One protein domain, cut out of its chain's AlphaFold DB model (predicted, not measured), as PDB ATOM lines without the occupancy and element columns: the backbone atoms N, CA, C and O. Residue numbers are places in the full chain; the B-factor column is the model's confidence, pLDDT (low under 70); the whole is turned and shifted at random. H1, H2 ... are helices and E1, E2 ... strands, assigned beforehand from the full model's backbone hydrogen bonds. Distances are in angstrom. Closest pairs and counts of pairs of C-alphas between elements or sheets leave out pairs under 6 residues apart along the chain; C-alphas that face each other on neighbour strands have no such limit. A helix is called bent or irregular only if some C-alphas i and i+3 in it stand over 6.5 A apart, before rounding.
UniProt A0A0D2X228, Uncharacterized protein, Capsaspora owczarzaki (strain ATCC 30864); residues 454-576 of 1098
ATOM      1  N   LEU A 454    -119.202 -24.377   3.600       85.88
ATOM      2  CA  LEU A 454    -117.855 -24.529   3.048       85.88
ATOM      3  C   LEU A 454    -117.384 -23.324   2.234       85.88
ATOM      4  O   LEU A 454    -116.225 -22.935   2.367       85.88
ATOM      5  N   LEU A 455    -118.253 -22.714   1.423       87.50
ATOM      6  CA  LEU A 455    -117.929 -21.462   0.729       87.50
ATOM      7  C   LEU A 455    -117.634 -20.348   1.739       87.50
ATOM      8  O   LEU A 455    -116.636 -19.643   1.598       87.50
ATOM      9  N   ASN A 456    -118.443 -20.240   2.796       90.06
ATOM     10  CA  ASN A 456    -118.184 -19.316   3.895       90.06
ATOM     11  C   ASN A 456    -116.843 -19.600   4.577       90.06
ATOM     12  O   ASN A 456    -116.066 -18.666   4.743       90.06
ATOM     13  N   LEU A 457    -116.525 -20.860   4.910       90.69
ATOM     14  CA  LEU A 457    -115.219 -21.212   5.481       90.69
ATOM     15  C   LEU A 457    -114.060 -20.893   4.519       90.69
ATOM     16  O   LEU A 457    -113.028 -20.412   4.971       90.69
ATOM     17  N   LEU A 458    -114.207 -21.118   3.209       91.38
ATOM     18  CA  LEU A 458    -113.167 -20.809   2.222       91.38
ATOM     19  C   LEU A 458    -112.859 -19.307   2.181       91.38
ATOM     20  O   LEU A 458    -111.698 -18.908   2.263       91.38
ATOM     21  N   PHE A 459    -113.894 -18.467   2.091       91.44
ATOM     22  CA  PHE A 459    -113.728 -17.014   2.079       91.44
ATOM     23  C   PHE A 459    -113.289 -16.458   3.443       91.44
ATOM     24  O   PHE A 459    -112.465 -15.542   3.494       91.44
ATOM     25  N   GLU A 460    -113.761 -17.043   4.546       91.38
ATOM     26  CA  GLU A 460    -113.305 -16.750   5.907       91.38
ATOM     27  C   GLU A 460    -111.809 -17.034   6.059       91.38
ATOM     28  O   GLU A 460    -111.063 -16.143   6.463       91.38
ATOM     29  N   TYR A 461    -111.352 -18.216   5.645       90.56
ATOM     30  CA  TYR A 461    -109.954 -18.635   5.707       90.56
ATOM     31  C   TYR A 461    -109.039 -17.743   4.856       90.56
ATOM     32  O   TYR A 461    -108.024 -17.241   5.342       90.56
ATOM     33  N   LEU A 462    -109.437 -17.475   3.606       89.38
ATOM     34  CA  LEU A 462    -108.742 -16.556   2.698       89.38
ATOM     35  C   LEU A 462    -108.600 -15.140   3.287       89.38
ATOM     36  O   LEU A 462    -107.578 -14.491   3.081       89.38
ATOM     37  N   THR A 463    -109.601 -14.663   4.033       87.62
ATOM     38  CA  THR A 463    -109.597 -13.314   4.627       87.62
ATOM     39  C   THR A 463    -108.844 -13.255   5.960       87.62
ATOM     40  O   THR A 463    -108.134 -12.288   6.241       87.62
ATOM     41  N   ASN A 464    -109.019 -14.265   6.813       85.94
ATOM     42  CA  ASN A 464    -108.617 -14.220   8.217       85.94
ATOM     43  C   ASN A 464    -107.310 -14.971   8.478       85.94
ATOM     44  O   ASN A 464    -106.387 -14.369   9.027       85.94
ATOM     45  N   ASP A 465    -107.239 -16.243   8.081       82.19
ATOM     46  CA  ASP A 465    -106.157 -17.170   8.434       82.19
ATOM     47  C   ASP A 465    -104.959 -17.086   7.471       82.19
ATOM     48  O   ASP A 465    -103.812 -17.118   7.910       82.19
ATOM     49  N   CYS A 466    -105.215 -16.944   6.164       82.38
ATOM     50  CA  CYS A 466    -104.172 -16.927   5.129       82.38
ATOM     51  C   CYS A 466    -103.374 -15.610   5.107       82.38
ATOM     52  O   CYS A 466    -102.162 -15.604   4.900       82.38
ATOM     53  N   LEU A 467    -104.056 -14.480   5.307       82.25
ATOM     54  CA  LEU A 467    -103.458 -13.143   5.306       82.25
ATOM     55  C   LEU A 467    -103.005 -12.777   6.726       82.25
ATOM     56  O   LEU A 467    -103.706 -12.050   7.435       82.25
ATOM     57  N   ALA A 468    -101.863 -13.304   7.171       75.44
ATOM     58  CA  ALA A 468    -101.302 -12.959   8.478       75.44
ATOM     59  C   ALA A 468    -100.848 -11.487   8.520       75.44
ATOM     60  O   ALA A 468    -100.336 -10.958   7.531       75.44
ATOM     61  N   MET A 469    -101.035 -10.829   9.670       74.75
ATOM     62  CA  MET A 469    -100.585  -9.452   9.891       74.75
ATOM     63  C   MET A 469     -99.224  -9.440  10.590       74.75
ATOM     64  O   MET A 469     -99.067 -10.088  11.624       74.75
ATOM     65  N   SER A 470     -98.280  -8.659  10.069       68.12
ATOM     66  CA  SER A 470     -97.021  -8.305  10.731       68.12
ATOM     67  C   SER A 470     -97.010  -6.820  11.088       68.12
ATOM     68  O   SER A 470     -97.789  -6.031  10.549       68.12
ATOM     69  N   LEU A 471     -96.100  -6.441  11.984       71.12
ATOM     70  CA  LEU A 471     -95.642  -5.062  12.096       71.12
ATOM     71  C   LEU A 471     -94.683  -4.749  10.936       71.12
ATOM     72  O   LEU A 471     -93.803  -5.553  10.622       71.12
ATOM     73  N   ASP A 472     -94.868  -3.583  10.326       65.81
ATOM     74  CA  ASP A 472     -93.943  -2.974   9.367       65.81
ATOM     75  C   ASP A 472     -92.716  -2.378  10.084       65.81
ATOM     76  O   ASP A 472     -92.824  -1.967  11.244       65.81
ATOM     77  N   PRO A 473     -91.597  -2.141   9.368       65.81
ATOM     78  CA  PRO A 473     -90.480  -1.326   9.862       65.81
ATOM     79  C   PRO A 473     -90.861   0.102  10.302       65.81
ATOM     80  O   PRO A 473     -90.096   0.743  11.015       65.81
ATOM     81  N   GLN A 474     -92.030   0.607   9.886       67.12
ATOM     82  CA  GLN A 474     -92.580   1.911  10.289       67.12
ATOM     83  C   GLN A 474     -93.693   1.809  11.356       67.12
ATOM     84  O   GLN A 474     -94.398   2.783  11.608       67.12
ATOM     85  N   GLY A 475     -93.899   0.638  11.972       61.41
ATOM     86  CA  GLY A 475     -94.901   0.432  13.030       61.41
ATOM     87  C   GLY A 475     -96.359   0.321  12.555       61.41
ATOM     88  O   GLY A 475     -97.260   0.177  13.380       61.41
ATOM     89  N   GLY A 476     -96.612   0.361  11.243       66.94
ATOM     90  CA  GLY A 476     -97.908   0.006  10.658       66.94
ATOM     91  C   GLY A 476     -98.198  -1.498  10.756       66.94
ATOM     92  O   GLY A 476     -97.305  -2.286  11.054       66.94
ATOM     93  N   MET A 477     -99.440  -1.913  10.474       69.31
ATOM     94  CA  MET A 477     -99.786  -3.333  10.311       69.31
ATOM     95  C   MET A 477    -100.078  -3.687   8.847       69.31
ATOM     96  O   MET A 477    -101.018  -3.172   8.227       69.31
ATOM     97  N   THR A 478     -99.304  -4.629   8.319       74.19
ATOM     98  CA  THR A 478     -99.292  -5.053   6.912       74.19
ATOM     99  C   THR A 478     -99.377  -6.568   6.774       74.19
ATOM    100  O   THR A 478     -99.245  -7.311   7.745       74.19
ATOM    101  N   VAL A 479     -99.656  -7.030   5.556       77.81
ATOM    102  CA  VAL A 479     -99.613  -8.449   5.191       77.81
ATOM    103  C   VAL A 479     -98.200  -8.775   4.711       77.81
ATOM    104  O   VAL A 479     -97.647  -8.021   3.916       77.81
ATOM    105  N   THR A 480     -97.620  -9.890   5.162       79.94
ATOM    106  CA  THR A 480     -96.283 -10.319   4.711       79.94
ATOM    107  C   THR A 480     -96.296 -10.824   3.267       79.94
ATOM    108  O   THR A 480     -97.268 -11.448   2.841       79.94
ATOM    109  N   ASP A 481     -95.194 -10.641   2.530       78.19
ATOM    110  CA  ASP A 481     -95.043 -11.129   1.144       78.19
ATOM    111  C   ASP A 481     -95.364 -12.625   1.001       78.19
ATOM    112  O   ASP A 481     -96.018 -13.046   0.047       78.19
ATOM    113  N   GLU A 482     -94.977 -13.431   1.992       80.50
ATOM    114  CA  GLU A 482     -95.286 -14.860   2.013       80.50
ATOM    115  C   GLU A 482     -96.796 -15.129   2.154       80.50
ATOM    116  O   GLU A 482     -97.340 -15.988   1.460       80.50
ATOM    117  N   SER A 483     -97.505 -14.358   2.989       82.56
ATOM    118  CA  SER A 483     -98.971 -14.434   3.105       82.56
ATOM    119  C   SER A 483     -99.674 -13.979   1.824       82.56
ATOM    120  O   SER A 483    -100.694 -14.560   1.448       82.56
ATOM    121  N   MET A 484     -99.121 -12.986   1.119       82.00
ATOM    122  CA  MET A 484     -99.625 -12.552  -0.188       82.00
ATOM    123  C   MET A 484     -99.473 -13.662  -1.242       82.00
ATOM    124  O   MET A 484    -100.433 -13.973  -1.945       82.00
ATOM    125  N   ALA A 485     -98.317 -14.335  -1.300       83.62
ATOM    126  CA  ALA A 485     -98.086 -15.457  -2.214       83.62
ATOM    127  C   ALA A 485     -98.997 -16.669  -1.923       83.62
ATOM    128  O   ALA A 485     -99.508 -17.309  -2.845       83.62
ATOM    129  N   ARG A 486     -99.247 -16.970  -0.642       86.44
ATOM    130  CA  ARG A 486    -100.198 -18.015  -0.217       86.44
ATOM    131  C   ARG A 486    -101.643 -17.677  -0.611       86.44
ATOM    132  O   ARG A 486    -102.367 -18.566  -1.062       86.44
ATOM    133  N   PHE A 487    -102.047 -16.407  -0.502       89.25
ATOM    134  CA  PHE A 487    -103.362 -15.944  -0.955       89.25
ATOM    135  C   PHE A 487    -103.503 -16.040  -2.478       89.25
ATOM    136  O   PHE A 487    -104.484 -16.617  -2.945       89.25
ATOM    137  N   ASP A 488    -102.524 -15.546  -3.250       86.81
ATOM    138  CA  ASP A 488    -102.498 -15.665  -4.718       86.81
ATOM    139  C   ASP A 488    -102.684 -17.131  -5.160       86.81
ATOM    140  O   ASP A 488    -103.503 -17.409  -6.037       86.81
ATOM    141  N   TYR A 489    -101.980 -18.073  -4.517       89.44
ATOM    142  CA  TYR A 489    -102.086 -19.511  -4.791       89.44
ATOM    143  C   TYR A 489    -103.483 -20.073  -4.474       89.44
ATOM    144  O   TYR A 489    -104.135 -20.636  -5.355       89.44
ATOM    145  N   LEU A 490    -104.008 -19.889  -3.254       88.75
ATOM    146  CA  LEU A 490    -105.340 -20.406  -2.903       88.75
ATOM    147  C   LEU A 490    -106.459 -19.745  -3.734       88.75
ATOM    148  O   LEU A 490    -107.444 -20.400  -4.084       88.75
ATOM    149  N   PHE A 491    -106.294 -18.474  -4.113       89.25
ATOM    150  CA  PHE A 491    -107.195 -17.774  -5.028       89.25
ATOM    151  C   PHE A 491    -107.095 -18.313  -6.469       89.25
ATOM    152  O   PHE A 491    -108.117 -18.408  -7.155       89.25
ATOM    153  N   SER A 492    -105.909 -18.743  -6.926       86.94
ATOM    154  CA  SER A 492    -105.733 -19.429  -8.217       86.94
ATOM    155  C   SER A 492    -106.497 -20.762  -8.249       86.94
ATOM    156  O   SER A 492    -107.218 -21.027  -9.215       86.94
ATOM    157  N   LEU A 493    -106.452 -21.544  -7.160       86.25
ATOM    158  CA  LEU A 493    -107.213 -22.793  -7.024       86.25
ATOM    159  C   LEU A 493    -108.731 -22.543  -7.016       86.25
ATOM    160  O   LEU A 493    -109.464 -23.178  -7.780       86.25
ATOM    161  N   LEU A 494    -109.205 -21.583  -6.211       87.94
ATOM    162  CA  LEU A 494    -110.604 -21.132  -6.184       87.94
ATOM    163  C   LEU A 494    -111.091 -20.746  -7.594       87.94
ATOM    164  O   LEU A 494    -112.154 -21.201  -8.031       87.94
ATOM    165  N   LYS A 495    -110.293 -19.958  -8.329       84.31
ATOM    166  CA  LYS A 495    -110.570 -19.562  -9.717       84.31
ATOM    167  C   LYS A 495    -110.659 -20.779 -10.647       84.31
ATOM    168  O   LYS A 495    -111.612 -20.876 -11.414       84.31
ATOM    169  N   ARG A 496    -109.701 -21.709 -10.554       81.38
ATOM    170  CA  ARG A 496    -109.538 -22.872 -11.447       81.38
ATOM    171  C   ARG A 496    -110.592 -23.966 -11.263       81.38
ATOM    172  O   ARG A 496    -110.988 -24.570 -12.258       81.38
ATOM    173  N   PHE A 497    -111.042 -24.233 -10.035       78.88
ATOM    174  CA  PHE A 497    -111.921 -25.378  -9.735       78.88
ATOM    175  C   PHE A 497    -113.360 -25.008  -9.353       78.88
ATOM    176  O   PHE A 497    -114.281 -25.773  -9.643       78.88
ATOM    177  N   HIS A 498    -113.579 -23.857  -8.713       81.25
ATOM    178  CA  HIS A 498    -114.901 -23.489  -8.198       81.25
ATOM    179  C   HIS A 498    -115.554 -22.379  -9.018       81.25
ATOM    180  O   HIS A 498    -116.692 -22.544  -9.450       81.25
ATOM    181  N   LEU A 499    -114.851 -21.279  -9.314       81.75
ATOM    182  CA  LEU A 499    -115.433 -20.194 -10.118       81.75
ATOM    183  C   LEU A 499    -115.688 -20.624 -11.575       81.75
ATOM    184  O   LEU A 499    -116.693 -20.216 -12.146       81.75
ATOM    185  N   THR A 500    -114.885 -21.542 -12.123       76.88
ATOM    186  CA  THR A 500    -115.170 -22.267 -13.381       76.88
ATOM    187  C   THR A 500    -116.445 -23.109 -13.337       76.88
ATOM    188  O   THR A 500    -117.112 -23.247 -14.356       76.88
ATOM    189  N   THR A 501    -116.809 -23.650 -12.171       75.19
ATOM    190  CA  THR A 501    -118.043 -24.428 -11.982       75.19
ATOM    191  C   THR A 501    -119.263 -23.507 -11.846       75.19
ATOM    192  O   THR A 501    -120.313 -23.796 -12.423       75.19
ATOM    193  N   PHE A 502    -119.125 -22.387 -11.125       79.19
ATOM    194  CA  PHE A 502    -120.202 -21.415 -10.880       79.19
ATOM    195  C   PHE A 502    -120.465 -20.441 -12.045       79.19
ATOM    196  O   PHE A 502    -121.611 -20.042 -12.239       79.19
ATOM    197  N   TYR A 503    -119.439 -20.068 -12.818       82.44
ATOM    198  CA  TYR A 503    -119.505 -19.046 -13.875       82.44
ATOM    199  C   TYR A 503    -118.848 -19.513 -15.199       82.44
ATOM    200  O   TYR A 503    -117.988 -18.809 -15.744       82.44
ATOM    201  N   PRO A 504    -119.213 -20.695 -15.746       75.00
ATOM    202  CA  PRO A 504    -118.477 -21.333 -16.840       75.00
ATOM    203  C   PRO A 504    -118.402 -20.480 -18.111       75.00
ATOM    204  O   PRO A 504    -117.322 -20.363 -18.685       75.00
ATOM    205  N   ASP A 505    -119.492 -19.825 -18.525       76.88
ATOM    206  CA  ASP A 505    -119.530 -19.005 -19.749       76.88
ATOM    207  C   ASP A 505    -118.504 -17.869 -19.729       76.88
ATOM    208  O   ASP A 505    -117.898 -17.527 -20.745       76.88
ATOM    209  N   VAL A 506    -118.260 -17.295 -18.552       79.56
ATOM    210  CA  VAL A 506    -117.307 -16.198 -18.386       79.56
ATOM    211  C   VAL A 506    -115.895 -16.718 -18.207       79.56
ATOM    212  O   VAL A 506    -114.975 -16.155 -18.792       79.56
ATOM    213  N   CYS A 507    -115.713 -17.861 -17.547       78.44
ATOM    214  CA  CYS A 507    -114.440 -18.569 -17.595       78.44
ATOM    215  C   CYS A 507    -114.050 -18.984 -19.028       78.44
ATOM    216  O   CYS A 507    -112.863 -18.947 -19.343       78.44
ATOM    217  N   LYS A 508    -115.009 -19.277 -19.920       79.94
ATOM    218  CA  LYS A 508    -114.753 -19.459 -21.362       79.94
ATOM    219  C   LYS A 508    -114.315 -18.162 -22.040       79.94
ATOM    220  O   LYS A 508    -113.251 -18.148 -22.649       79.94
ATOM    221  N   ARG A 509    -115.071 -17.058 -21.895       77.12
ATOM    222  CA  ARG A 509    -114.695 -15.742 -22.475       77.12
ATOM    223  C   ARG A 509    -113.295 -15.282 -22.042       77.12
ATOM    224  O   ARG A 509    -112.561 -14.726 -22.848       77.12
ATOM    225  N   ILE A 510    -112.930 -15.547 -20.788       76.19
ATOM    226  CA  ILE A 510    -111.668 -15.134 -20.153       76.19
ATOM    227  C   ILE A 510    -110.496 -16.103 -20.462       76.19
ATOM    228  O   ILE A 510    -109.341 -15.824 -20.125       76.19
ATOM    229  N   GLY A 511    -110.759 -17.252 -21.100       71.31
ATOM    230  CA  GLY A 511    -109.746 -18.273 -21.405       71.31
ATOM    231  C   GLY A 511    -109.296 -19.115 -20.201       71.31
ATOM    232  O   GLY A 511    -108.255 -19.761 -20.252       71.31
ATOM    233  N   LEU A 512    -110.068 -19.119 -19.109       71.62
ATOM    234  CA  LEU A 512    -109.876 -19.996 -17.941       71.62
ATOM    235  C   LEU A 512    -110.440 -21.410 -18.161       71.62
ATOM    236  O   LEU A 512    -110.099 -22.332 -17.422       71.62
ATOM    237  N   LEU A 513    -111.325 -21.570 -19.145       70.94
ATOM    238  CA  LEU A 513    -111.976 -22.822 -19.510       70.94
ATOM    239  C   LEU A 513    -112.009 -22.941 -21.042       70.94
ATOM    240  O   LEU A 513    -112.245 -21.948 -21.726       70.94
ATOM    241  N   SER A 514    -111.789 -24.145 -21.582       66.25
ATOM    242  CA  SER A 514    -111.900 -24.385 -23.030       66.25
ATOM    243  C   SER A 514    -113.321 -24.061 -23.529       66.25
ATOM    244  O   SER A 514    -114.281 -24.418 -22.832       66.25
ATOM    245  N   PRO A 515    -113.498 -23.439 -24.716       66.62
ATOM    246  CA  PRO A 515    -114.825 -23.180 -25.284       66.62
ATOM    247  C   PRO A 515    -115.693 -24.444 -25.367       66.62
ATOM    248  O   PRO A 515    -116.892 -24.377 -25.088       66.62
ATOM    249  N   ASP A 516    -115.083 -25.599 -25.636       61.91
ATOM    250  CA  ASP A 516    -115.768 -26.884 -25.832       61.91
ATOM    251  C   ASP A 516    -116.171 -27.586 -24.521       61.91
ATOM    252  O   ASP A 516    -116.883 -28.588 -24.536       61.91
ATOM    253  N   ALA A 517    -115.732 -27.089 -23.358       62.06
ATOM    254  CA  ALA A 517    -116.000 -27.749 -22.081       62.06
ATOM    255  C   ALA A 517    -117.480 -27.635 -21.667       62.06
ATOM    256  O   ALA A 517    -118.030 -26.535 -21.594       62.06
ATOM    257  N   THR A 518    -118.121 -28.754 -21.319       56.53
ATOM    258  CA  THR A 518    -119.523 -28.791 -20.847       56.53
ATOM    259  C   THR A 518    -119.670 -28.712 -19.320       56.53
ATOM    260  O   THR A 518    -120.775 -28.811 -18.794       56.53
ATOM    261  N   SER A 519    -118.572 -28.534 -18.582       58.75
ATOM    262  CA  SER A 519    -118.554 -28.521 -17.116       58.75
ATOM    263  C   SER A 519    -119.068 -27.207 -16.512       58.75
ATOM    264  O   SER A 519    -118.512 -26.150 -16.809       58.75
ATOM    265  N   GLY A 520    -120.033 -27.289 -15.589       65.25
ATOM    266  CA  GLY A 520    -120.516 -26.170 -14.768       65.25
ATOM    267  C   GLY A 520    -122.044 -26.027 -14.767       65.25
ATOM    268  O   GLY A 520    -122.760 -26.891 -15.280       65.25
ATOM    269  N   PHE A 521    -122.543 -24.930 -14.190       67.69
ATOM    270  CA  PHE A 521    -123.949 -24.518 -14.305       67.69
ATOM    271  C   PHE A 521    -124.174 -23.763 -15.627       67.69
ATOM    272  O   PHE A 521    -123.618 -22.689 -15.839       67.69
ATOM    273  N   THR A 522    -124.991 -24.309 -16.531       58.12
ATOM    274  CA  THR A 522    -125.053 -23.890 -17.950       58.12
ATOM    275  C   THR A 522    -125.959 -22.684 -18.251       58.12
ATOM    276  O   THR A 522    -126.580 -22.637 -19.313       58.12
ATOM    277  N   SER A 523    -126.101 -21.733 -17.323       63.41
ATOM    278  CA  SER A 523    -126.762 -20.447 -17.614       63.41
ATOM    279  C   SER A 523    -126.412 -19.334 -16.624       63.41
ATOM    280  O   SER A 523    -126.052 -18.236 -17.040       63.41
ATOM    281  N   GLN A 524    -126.544 -19.589 -15.320       73.31
ATOM    282  CA  GLN A 524    -126.246 -18.650 -14.230       73.31
ATOM    283  C   GLN A 524    -125.832 -19.422 -12.970       73.31
ATOM    284  O   GLN A 524    -126.219 -20.579 -12.787       73.31
ATOM    285  N   CYS A 525    -125.085 -18.773 -12.075       78.75
ATOM    286  CA  CYS A 525    -124.806 -19.328 -10.751       78.75
ATOM    287  C   CYS A 525    -126.114 -19.431  -9.932       78.75
ATOM    288  O   CYS A 525    -126.879 -18.462  -9.907       78.75
ATOM    289  N   PRO A 526    -126.409 -20.556  -9.245       80.62
ATOM    290  CA  PRO A 526    -127.610 -20.674  -8.417       80.62
ATOM    291  C   PRO A 526    -127.685 -19.554  -7.356       80.62
ATOM    292  O   PRO A 526    -126.695 -19.359  -6.643       80.62
ATOM    293  N   PRO A 527    -128.827 -18.846  -7.188       79.62
ATOM    294  CA  PRO A 527    -128.904 -17.618  -6.379       79.62
ATOM    295  C   PRO A 527    -128.371 -17.737  -4.945       79.62
ATOM    296  O   PRO A 527    -127.737 -16.817  -4.436       79.62
ATOM    297  N   TYR A 528    -128.551 -18.897  -4.309       80.38
ATOM    298  CA  TYR A 528    -128.033 -19.180  -2.968       80.38
ATOM    299  C   TYR A 528    -126.497 -19.131  -2.914       80.38
ATOM    300  O   TYR A 528    -125.944 -18.360  -2.134       80.38
ATOM    301  N   PHE A 529    -125.798 -19.863  -3.791       83.19
ATOM    302  CA  PHE A 529    -124.332 -19.804  -3.879       83.19
ATOM    303  C   PHE A 529    -123.847 -18.432  -4.360       83.19
ATOM    304  O   PHE A 529    -122.857 -17.911  -3.844       83.19
ATOM    305  N   HIS A 530    -124.570 -17.818  -5.301       87.31
ATOM    306  CA  HIS A 530    -124.254 -16.486  -5.800       87.31
ATOM    307  C   HIS A 530    -124.290 -15.433  -4.682       87.31
ATOM    308  O   HIS A 530    -123.331 -14.681  -4.526       87.31
ATOM    309  N   SER A 531    -125.335 -15.429  -3.847       88.88
ATOM    310  CA  SER A 531    -125.471 -14.473  -2.741       88.88
ATOM    311  C   SER A 531    -124.334 -14.556  -1.720       88.88
ATOM    312  O   SER A 531    -123.811 -13.519  -1.321       88.88
ATOM    313  N   VAL A 532    -123.861 -15.761  -1.377       88.88
ATOM    314  CA  VAL A 532    -122.691 -15.951  -0.497       88.88
ATOM    315  C   VAL A 532    -121.424 -15.368  -1.129       88.88
ATOM    316  O   VAL A 532    -120.687 -14.628  -0.477       88.88
ATOM    317  N   ILE A 533    -121.185 -15.656  -2.413       90.62
ATOM    318  CA  ILE A 533    -120.021 -15.147  -3.154       90.62
ATOM    319  C   ILE A 533    -120.059 -13.612  -3.228       90.62
ATOM    320  O   ILE A 533    -119.040 -12.964  -2.985       90.62
ATOM    321  N   VAL A 534    -121.223 -13.014  -3.503       92.38
ATOM    322  CA  VAL A 534    -121.385 -11.553  -3.565       92.38
ATOM    323  C   VAL A 534    -121.240 -10.904  -2.187       92.38
ATOM    324  O   VAL A 534    -120.581  -9.875  -2.093       92.38
ATOM    325  N   GLN A 535    -121.766 -11.488  -1.106       92.56
ATOM    326  CA  GLN A 535    -121.599 -10.944   0.252       92.56
ATOM    327  C   GLN A 535    -120.120 -10.851   0.658       92.56
ATOM    328  O   GLN A 535    -119.682  -9.815   1.168       92.56
ATOM    329  N   TRP A 536    -119.323 -11.890   0.382       93.31
ATOM    330  CA  TRP A 536    -117.876 -11.852   0.622       93.31
ATOM    331  C   TRP A 536    -117.144 -10.900  -0.328       93.31
ATOM    332  O   TRP A 536    -116.277 -10.151   0.121       93.31
ATOM    333  N   LEU A 537    -117.534 -10.849  -1.605       93.69
ATOM    334  CA  LEU A 537    -116.969  -9.909  -2.572       93.69
ATOM    335  C   LEU A 537    -117.224  -8.448  -2.160       93.69
ATOM    336  O   LEU A 537    -116.278  -7.670  -2.098       93.69
ATOM    337  N   VAL A 538    -118.452  -8.076  -1.789       92.12
ATOM    338  CA  VAL A 538    -118.791  -6.733  -1.277       92.12
ATOM    339  C   VAL A 538    -117.966  -6.402  -0.029       92.12
ATOM    340  O   VAL A 538    -117.366  -5.332   0.045       92.12
ATOM    341  N   LYS A 539    -117.852  -7.338   0.923       91.06
ATOM    342  CA  LYS A 539    -117.039  -7.183   2.145       91.06
ATOM    343  C   LYS A 539    -115.549  -6.941   1.856       91.06
ATOM    344  O   LYS A 539    -114.899  -6.199   2.593       91.06
ATOM    345  N   TRP A 540    -115.006  -7.540   0.794       91.06
ATOM    346  CA  TRP A 540    -113.640  -7.285   0.327       91.06
ATOM    347  C   TRP A 540    -113.501  -5.941  -0.403       91.06
ATOM    348  O   TRP A 540    -112.511  -5.236  -0.206       91.06
ATOM    349  N   LEU A 541    -114.486  -5.573  -1.230       89.25
ATOM    350  CA  LEU A 541    -114.465  -4.361  -2.052       89.25
ATOM    351  C   LEU A 541    -114.661  -3.087  -1.212       89.25
ATOM    352  O   LEU A 541    -113.793  -2.219  -1.240       89.25
ATOM    353  N   SER A 542    -115.708  -3.023  -0.386       87.19
ATOM    354  CA  SER A 542    -115.978  -1.908   0.546       87.19
ATOM    355  C   SER A 542    -115.140  -1.973   1.834       87.19
ATOM    356  O   SER A 542    -115.340  -1.227   2.794       87.19
ATOM    357  N   GLY A 543    -114.203  -2.919   1.907       85.75
ATOM    358  CA  GLY A 543    -113.419  -3.201   3.098       85.75
ATOM    359  C   GLY A 543    -112.234  -2.249   3.282       85.75
ATOM    360  O   GLY A 543    -111.296  -2.258   2.488       85.75
ATOM    361  N   THR A 544    -112.205  -1.492   4.381       82.50
ATOM    362  CA  THR A 544    -111.133  -0.518   4.694       82.50
ATOM    363  C   THR A 544    -109.848  -1.125   5.277       82.50
ATOM    364  O   THR A 544    -108.797  -0.485   5.228       82.50
ATOM    365  N   SER A 545    -109.905  -2.354   5.804       84.62
ATOM    366  CA  SER A 545    -108.764  -3.064   6.410       84.62
ATOM    367  C   SER A 545    -107.577  -3.243   5.451       84.62
ATOM    368  O   SER A 545    -107.758  -3.437   4.249       84.62
ATOM    369  N   SER A 546    -106.359  -3.279   6.005       80.94
ATOM    370  CA  SER A 546    -105.107  -3.585   5.290       80.94
ATOM    371  C   SER A 546    -105.213  -4.891   4.478       80.94
ATOM    372  O   SER A 546    -104.875  -4.921   3.294       80.94
ATOM    373  N   LYS A 547    -105.841  -5.933   5.053       83.75
ATOM    374  CA  LYS A 547    -106.139  -7.197   4.352       83.75
ATOM    375  C   LYS A 547    -107.044  -6.993   3.133       83.75
ATOM    376  O   LYS A 547    -106.746  -7.475   2.047       83.75
ATOM    377  N   HIS A 548    -108.130  -6.237   3.291       87.25
ATOM    378  CA  HIS A 548    -109.080  -5.958   2.211       87.25
ATOM    379  C   HIS A 548    -108.460  -5.085   1.103       87.25
ATOM    380  O   HIS A 548    -108.760  -5.280  -0.073       87.25
ATOM    381  N   ARG A 549    -107.530  -4.179   1.445       84.25
ATOM    382  CA  ARG A 549    -106.718  -3.429   0.468       84.25
ATOM    383  C   ARG A 549    -105.844  -4.363  -0.381       84.25
ATOM    384  O   ARG A 549    -105.774  -4.164  -1.591       84.25
ATOM    385  N   HIS A 550    -105.225  -5.382   0.222       82.62
ATOM    386  CA  HIS A 550    -104.477  -6.403  -0.520       82.62
ATOM    387  C   HIS A 550    -105.394  -7.264  -1.404       82.62
ATOM    388  O   HIS A 550    -105.141  -7.397  -2.596       82.62
ATOM    389  N   ILE A 551    -106.514  -7.770  -0.875       87.69
ATOM    390  CA  ILE A 551    -107.472  -8.553  -1.678       87.69
ATOM    391  C   ILE A 551    -107.943  -7.740  -2.898       87.69
ATOM    392  O   ILE A 551    -107.948  -8.249  -4.017       87.69
ATOM    393  N   ARG A 552    -108.240  -6.445  -2.725       88.25
ATOM    394  CA  ARG A 552    -108.549  -5.535  -3.840       88.25
ATOM    395  C   ARG A 552    -107.413  -5.386  -4.852       88.25
ATOM    396  O   ARG A 552    -107.699  -5.321  -6.045       88.25
ATOM    397  N   SER A 553    -106.147  -5.337  -4.430       84.31
ATOM    398  CA  SER A 553    -105.035  -5.235  -5.385       84.31
ATOM    399  C   SER A 553    -104.879  -6.507  -6.225       84.31
ATOM    400  O   SER A 553    -104.588  -6.386  -7.413       84.31
ATOM    401  N   VAL A 554    -105.171  -7.693  -5.668       85.44
ATOM    402  CA  VAL A 554    -105.218  -8.976  -6.400       85.44
ATOM    403  C   VAL A 554    -106.436  -9.065  -7.331       85.44
ATOM    404  O   VAL A 554    -106.297  -9.471  -8.489       85.44
ATOM    405  N   LEU A 555    -107.621  -8.642  -6.873       86.44
ATOM    406  CA  LEU A 555    -108.848  -8.611  -7.684       86.44
ATOM    407  C   LEU A 555    -108.750  -7.645  -8.877       86.44
ATOM    408  O   LEU A 555    -109.301  -7.930  -9.933       86.44
ATOM    409  N   TYR A 556    -108.008  -6.542  -8.744       85.62
ATOM    410  CA  TYR A 556    -107.751  -5.583  -9.828       85.62
ATOM    411  C   TYR A 556    -106.392  -5.790 -10.529       85.62
ATOM    412  O   TYR A 556    -105.906  -4.886 -11.212       85.62
ATOM    413  N   ARG A 557    -105.734  -6.944 -10.338       83.88
ATOM    414  CA  ARG A 557    -104.384  -7.219 -10.873       83.88
ATOM    415  C   ARG A 557    -104.367  -7.613 -12.345       83.88
ATOM    416  O   ARG A 557    -103.380  -7.356 -13.024       83.88
ATOM    417  N   THR A 558    -105.412  -8.289 -12.817       82.56
ATOM    418  CA  THR A 558    -105.470  -8.866 -14.168       82.56
ATOM    419  C   THR A 558    -106.842  -8.649 -14.788       82.56
ATOM    420  O   THR A 558    -107.843  -8.581 -14.074       82.56
ATOM    421  N   VAL A 559    -106.898  -8.614 -16.123       83.06
ATOM    422  CA  VAL A 559    -108.157  -8.506 -16.884       83.06
ATOM    423  C   VAL A 559    -109.117  -9.622 -16.476       83.06
ATOM    424  O   VAL A 559    -110.280  -9.367 -16.187       83.06
ATOM    425  N   GLN A 560    -108.585 -10.842 -16.329       83.00
ATOM    426  CA  GLN A 560    -109.335 -12.020 -15.902       83.00
ATOM    427  C   GLN A 560    -110.029 -11.843 -14.547       83.00
ATOM    428  O   GLN A 560    -111.128 -12.351 -14.349       83.00
ATOM    429  N   HIS A 561    -109.377 -11.178 -13.591       85.19
ATOM    430  CA  HIS A 561    -109.949 -10.970 -12.261       85.19
ATOM    431  C   HIS A 561    -110.991  -9.847 -12.299       85.19
ATOM    432  O   HIS A 561    -112.092 -10.026 -11.780       85.19
ATOM    433  N   THR A 562    -110.699  -8.744 -12.993       86.56
ATOM    434  CA  THR A 562    -111.629  -7.618 -13.143       86.56
ATOM    435  C   THR A 562    -112.904  -8.018 -13.892       86.56
ATOM    436  O   THR A 562    -114.001  -7.744 -13.411       86.56
ATOM    437  N   GLU A 563    -112.806  -8.708 -15.032       85.81
ATOM    438  CA  GLU A 563    -113.984  -9.157 -15.790       85.81
ATOM    439  C   GLU A 563    -114.831 -10.166 -15.008       85.81
ATOM    440  O   GLU A 563    -116.059 -10.090 -15.045       85.81
ATOM    441  N   LEU A 564    -114.198 -11.063 -14.244       88.25
ATOM    442  CA  LEU A 564    -114.902 -12.011 -13.383       88.25
ATOM    443  C   LEU A 564    -115.627 -11.302 -12.225       88.25
ATOM    444  O   LEU A 564    -116.780 -11.621 -11.951       88.25
ATOM    445  N   VAL A 565    -115.009 -10.295 -11.596       90.94
ATOM    446  CA  VAL A 565    -115.666  -9.440 -10.589       90.94
ATOM    447  C   VAL A 565    -116.855  -8.689 -11.194       90.94
ATOM    448  O   VAL A 565    -117.943  -8.703 -10.620       90.94
ATOM    449  N   HIS A 566    -116.691  -8.077 -12.370       88.62
ATOM    450  CA  HIS A 566    -117.781  -7.357 -13.033       88.62
ATOM    451  C   HIS A 566    -118.916  -8.276 -13.497       88.62
ATOM    452  O   HIS A 566    -120.069  -7.859 -13.428       88.62
ATOM    453  N   GLU A 567    -118.636  -9.515 -13.916       89.12
ATOM    454  CA  GLU A 567    -119.672 -10.511 -14.205       89.12
ATOM    455  C   GLU A 567    -120.410 -10.959 -12.940       89.12
ATOM    456  O   GLU A 567    -121.635 -11.042 -12.964       89.12
ATOM    457  N   ILE A 568    -119.702 -11.233 -11.838       91.19
ATOM    458  CA  ILE A 568    -120.342 -11.628 -10.576       91.19
ATOM    459  C   ILE A 568    -121.319 -10.525 -10.144       91.19
ATOM    460  O   ILE A 568    -122.497 -10.795  -9.939       91.19
ATOM    461  N   LEU A 569    -120.883  -9.263 -10.139       91.69
ATOM    462  CA  LEU A 569    -121.763  -8.130  -9.832       91.69
ATOM    463  C   LEU A 569    -122.852  -7.900 -10.906       91.69
ATOM    464  O   LEU A 569    -123.900  -7.343 -10.597       91.69
ATOM    465  N   ARG A 570    -122.659  -8.348 -12.156       91.56
ATOM    466  CA  ARG A 570    -123.700  -8.333 -13.203       91.56
ATOM    467  C   ARG A 570    -124.799  -9.363 -12.936       91.56
ATOM    468  O   ARG A 570    -125.967  -9.059 -13.165       91.56
ATOM    469  N   GLN A 571    -124.448 -10.563 -12.467       90.44
ATOM    470  CA  GLN A 571    -125.429 -11.611 -12.165       90.44
ATOM    471  C   GLN A 571    -126.293 -11.264 -10.938       90.44
ATOM    472  O   GLN A 571    -127.470 -11.622 -10.936       90.44
ATOM    473  N   SER A 572    -125.804 -10.438  -9.998       90.38
ATOM    474  CA  SER A 572    -126.631  -9.864  -8.920       90.38
ATOM    475  C   SER A 572    -127.911  -9.206  -9.449       90.38
ATOM    476  O   SER A 572    -128.994  -9.438  -8.916       90.38
ATOM    477  N   PHE A 573    -127.811  -8.418 -10.525       89.12
ATOM    478  CA  PHE A 573    -128.939  -7.681 -11.115       89.12
ATOM    479  C   PHE A 573    -129.945  -8.565 -11.880       89.12
ATOM    480  O   PHE A 573    -130.957  -8.058 -12.360       89.12
ATOM    481  N   LEU A 574    -129.685  -9.872 -11.998       87.69
ATOM    482  CA  LEU A 574    -130.583 -10.858 -12.612       87.69
ATOM    483  C   LEU A 574    -131.301 -11.748 -11.579       87.69
ATOM    484  O   LEU A 574    -132.127 -12.577 -11.964       87.69
ATOM    485  N   MET A 575    -131.003 -11.597 -10.283       84.06
ATOM    486  CA  MET A 575    -131.541 -12.463  -9.233       84.06
ATOM    487  C   MET A 575    -133.022 -12.206  -8.881       84.06
ATOM    488  O   MET A 575    -133.525 -11.094  -9.054       84.06
ATOM    489  N   PRO A 576    -133.720 -13.211  -8.307       79.44
ATOM    490  CA  PRO A 576    -135.025 -13.032  -7.670       79.44
ATOM    491  C   PRO A 576    -134.975 -12.175  -6.393       79.44
ATOM    492  O   PRO A 576    -133.945 -12.067  -5.725       79.44
TER     493      PRO A 576
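Overview. This is residues 454 to 576 of the 1098 residues of an uncharacterized protein of Capsaspora owczarzaki (strain ATCC 30864) (UniProt A0A0D2X228). Three helices, H1, H2 and H4, run lengthwise through an elongated body; H6 crosses H4 on the side away from H1, and H5 makes a corner with H6. The small hairpin E1 and E2 is at one end, and H3 with a long loop, residues 510 to 526, is at the other. The printed part has 123 residues, mostly helix, with six named helices and two named strands in the order H1 E1 E2 H2 H3 H4 H5 H6; the sheet E1 - E2 is antiparallel. It is compact, radius of gyration of the C-alphas 15.3 A, spanning 50 by 30 by 25 A.

Arrangement. H1, residues 454 to 464, touches H4, residues 527 to 541, the same way at 5 degrees, a shallow tilt; their closest C-alphas, Phe 459 and Trp 536, are 6.8 A apart. H1 only just touches H2, residues 481 to 502, with 3 pairs of C-alphas within 8 A, the closest Leu 462 and Phe 487 at 6.5 A. E1, residues 469 to 471, and E2, residues 477 to 479, form a hairpin; N 470 and O 478 are 2.9 A apart, within hydrogen-bond range. H6, residues 559 to 572, touches H4 at a steep tilt of 55 degrees, closest C-alphas Val 534 and Ile 568, 7.1 A. H6 only just touches H3, residues 504 to 509, with 3 such pairs, the closest Val 506 and Leu 564 at 7.0 A. H5, residues 546 to 555, touches H4, closest C-alphas Trp 540 and His 548, 5.1 A, and touches H6 only at the corner, closest C-alphas Leu 555 and His 561, 5.3 A. Every O i to N i+4 pair is within hydrogen-bond range in H1, H3, H4, H5 and H6; in H2, 15 of 18 are.

Along the chain. H1 begins at C-alpha 454 (-117.855, -24.529, 3.048) and is 14.8 A long. H2, 29.7 A, has a kink of 40 degrees near residue 495 and is only just irregular, C-alphas 496 and 499 being 6.6 A apart. H4 is 20.1 A, H5 14.4 A and H6 20.2 A long; H6 ends at C-alpha 572 (-126.631, -9.864, -8.920).

Size, cuts and confidence. The C-alphas of Gly 475 and Asp 516, the two farthest apart, are 51.9 A apart. The printed part has no cut; the link H3 to H4 is long, the others tight. The pLDDT is under 70 at residues 470, 472 to 477 and 514 to 523.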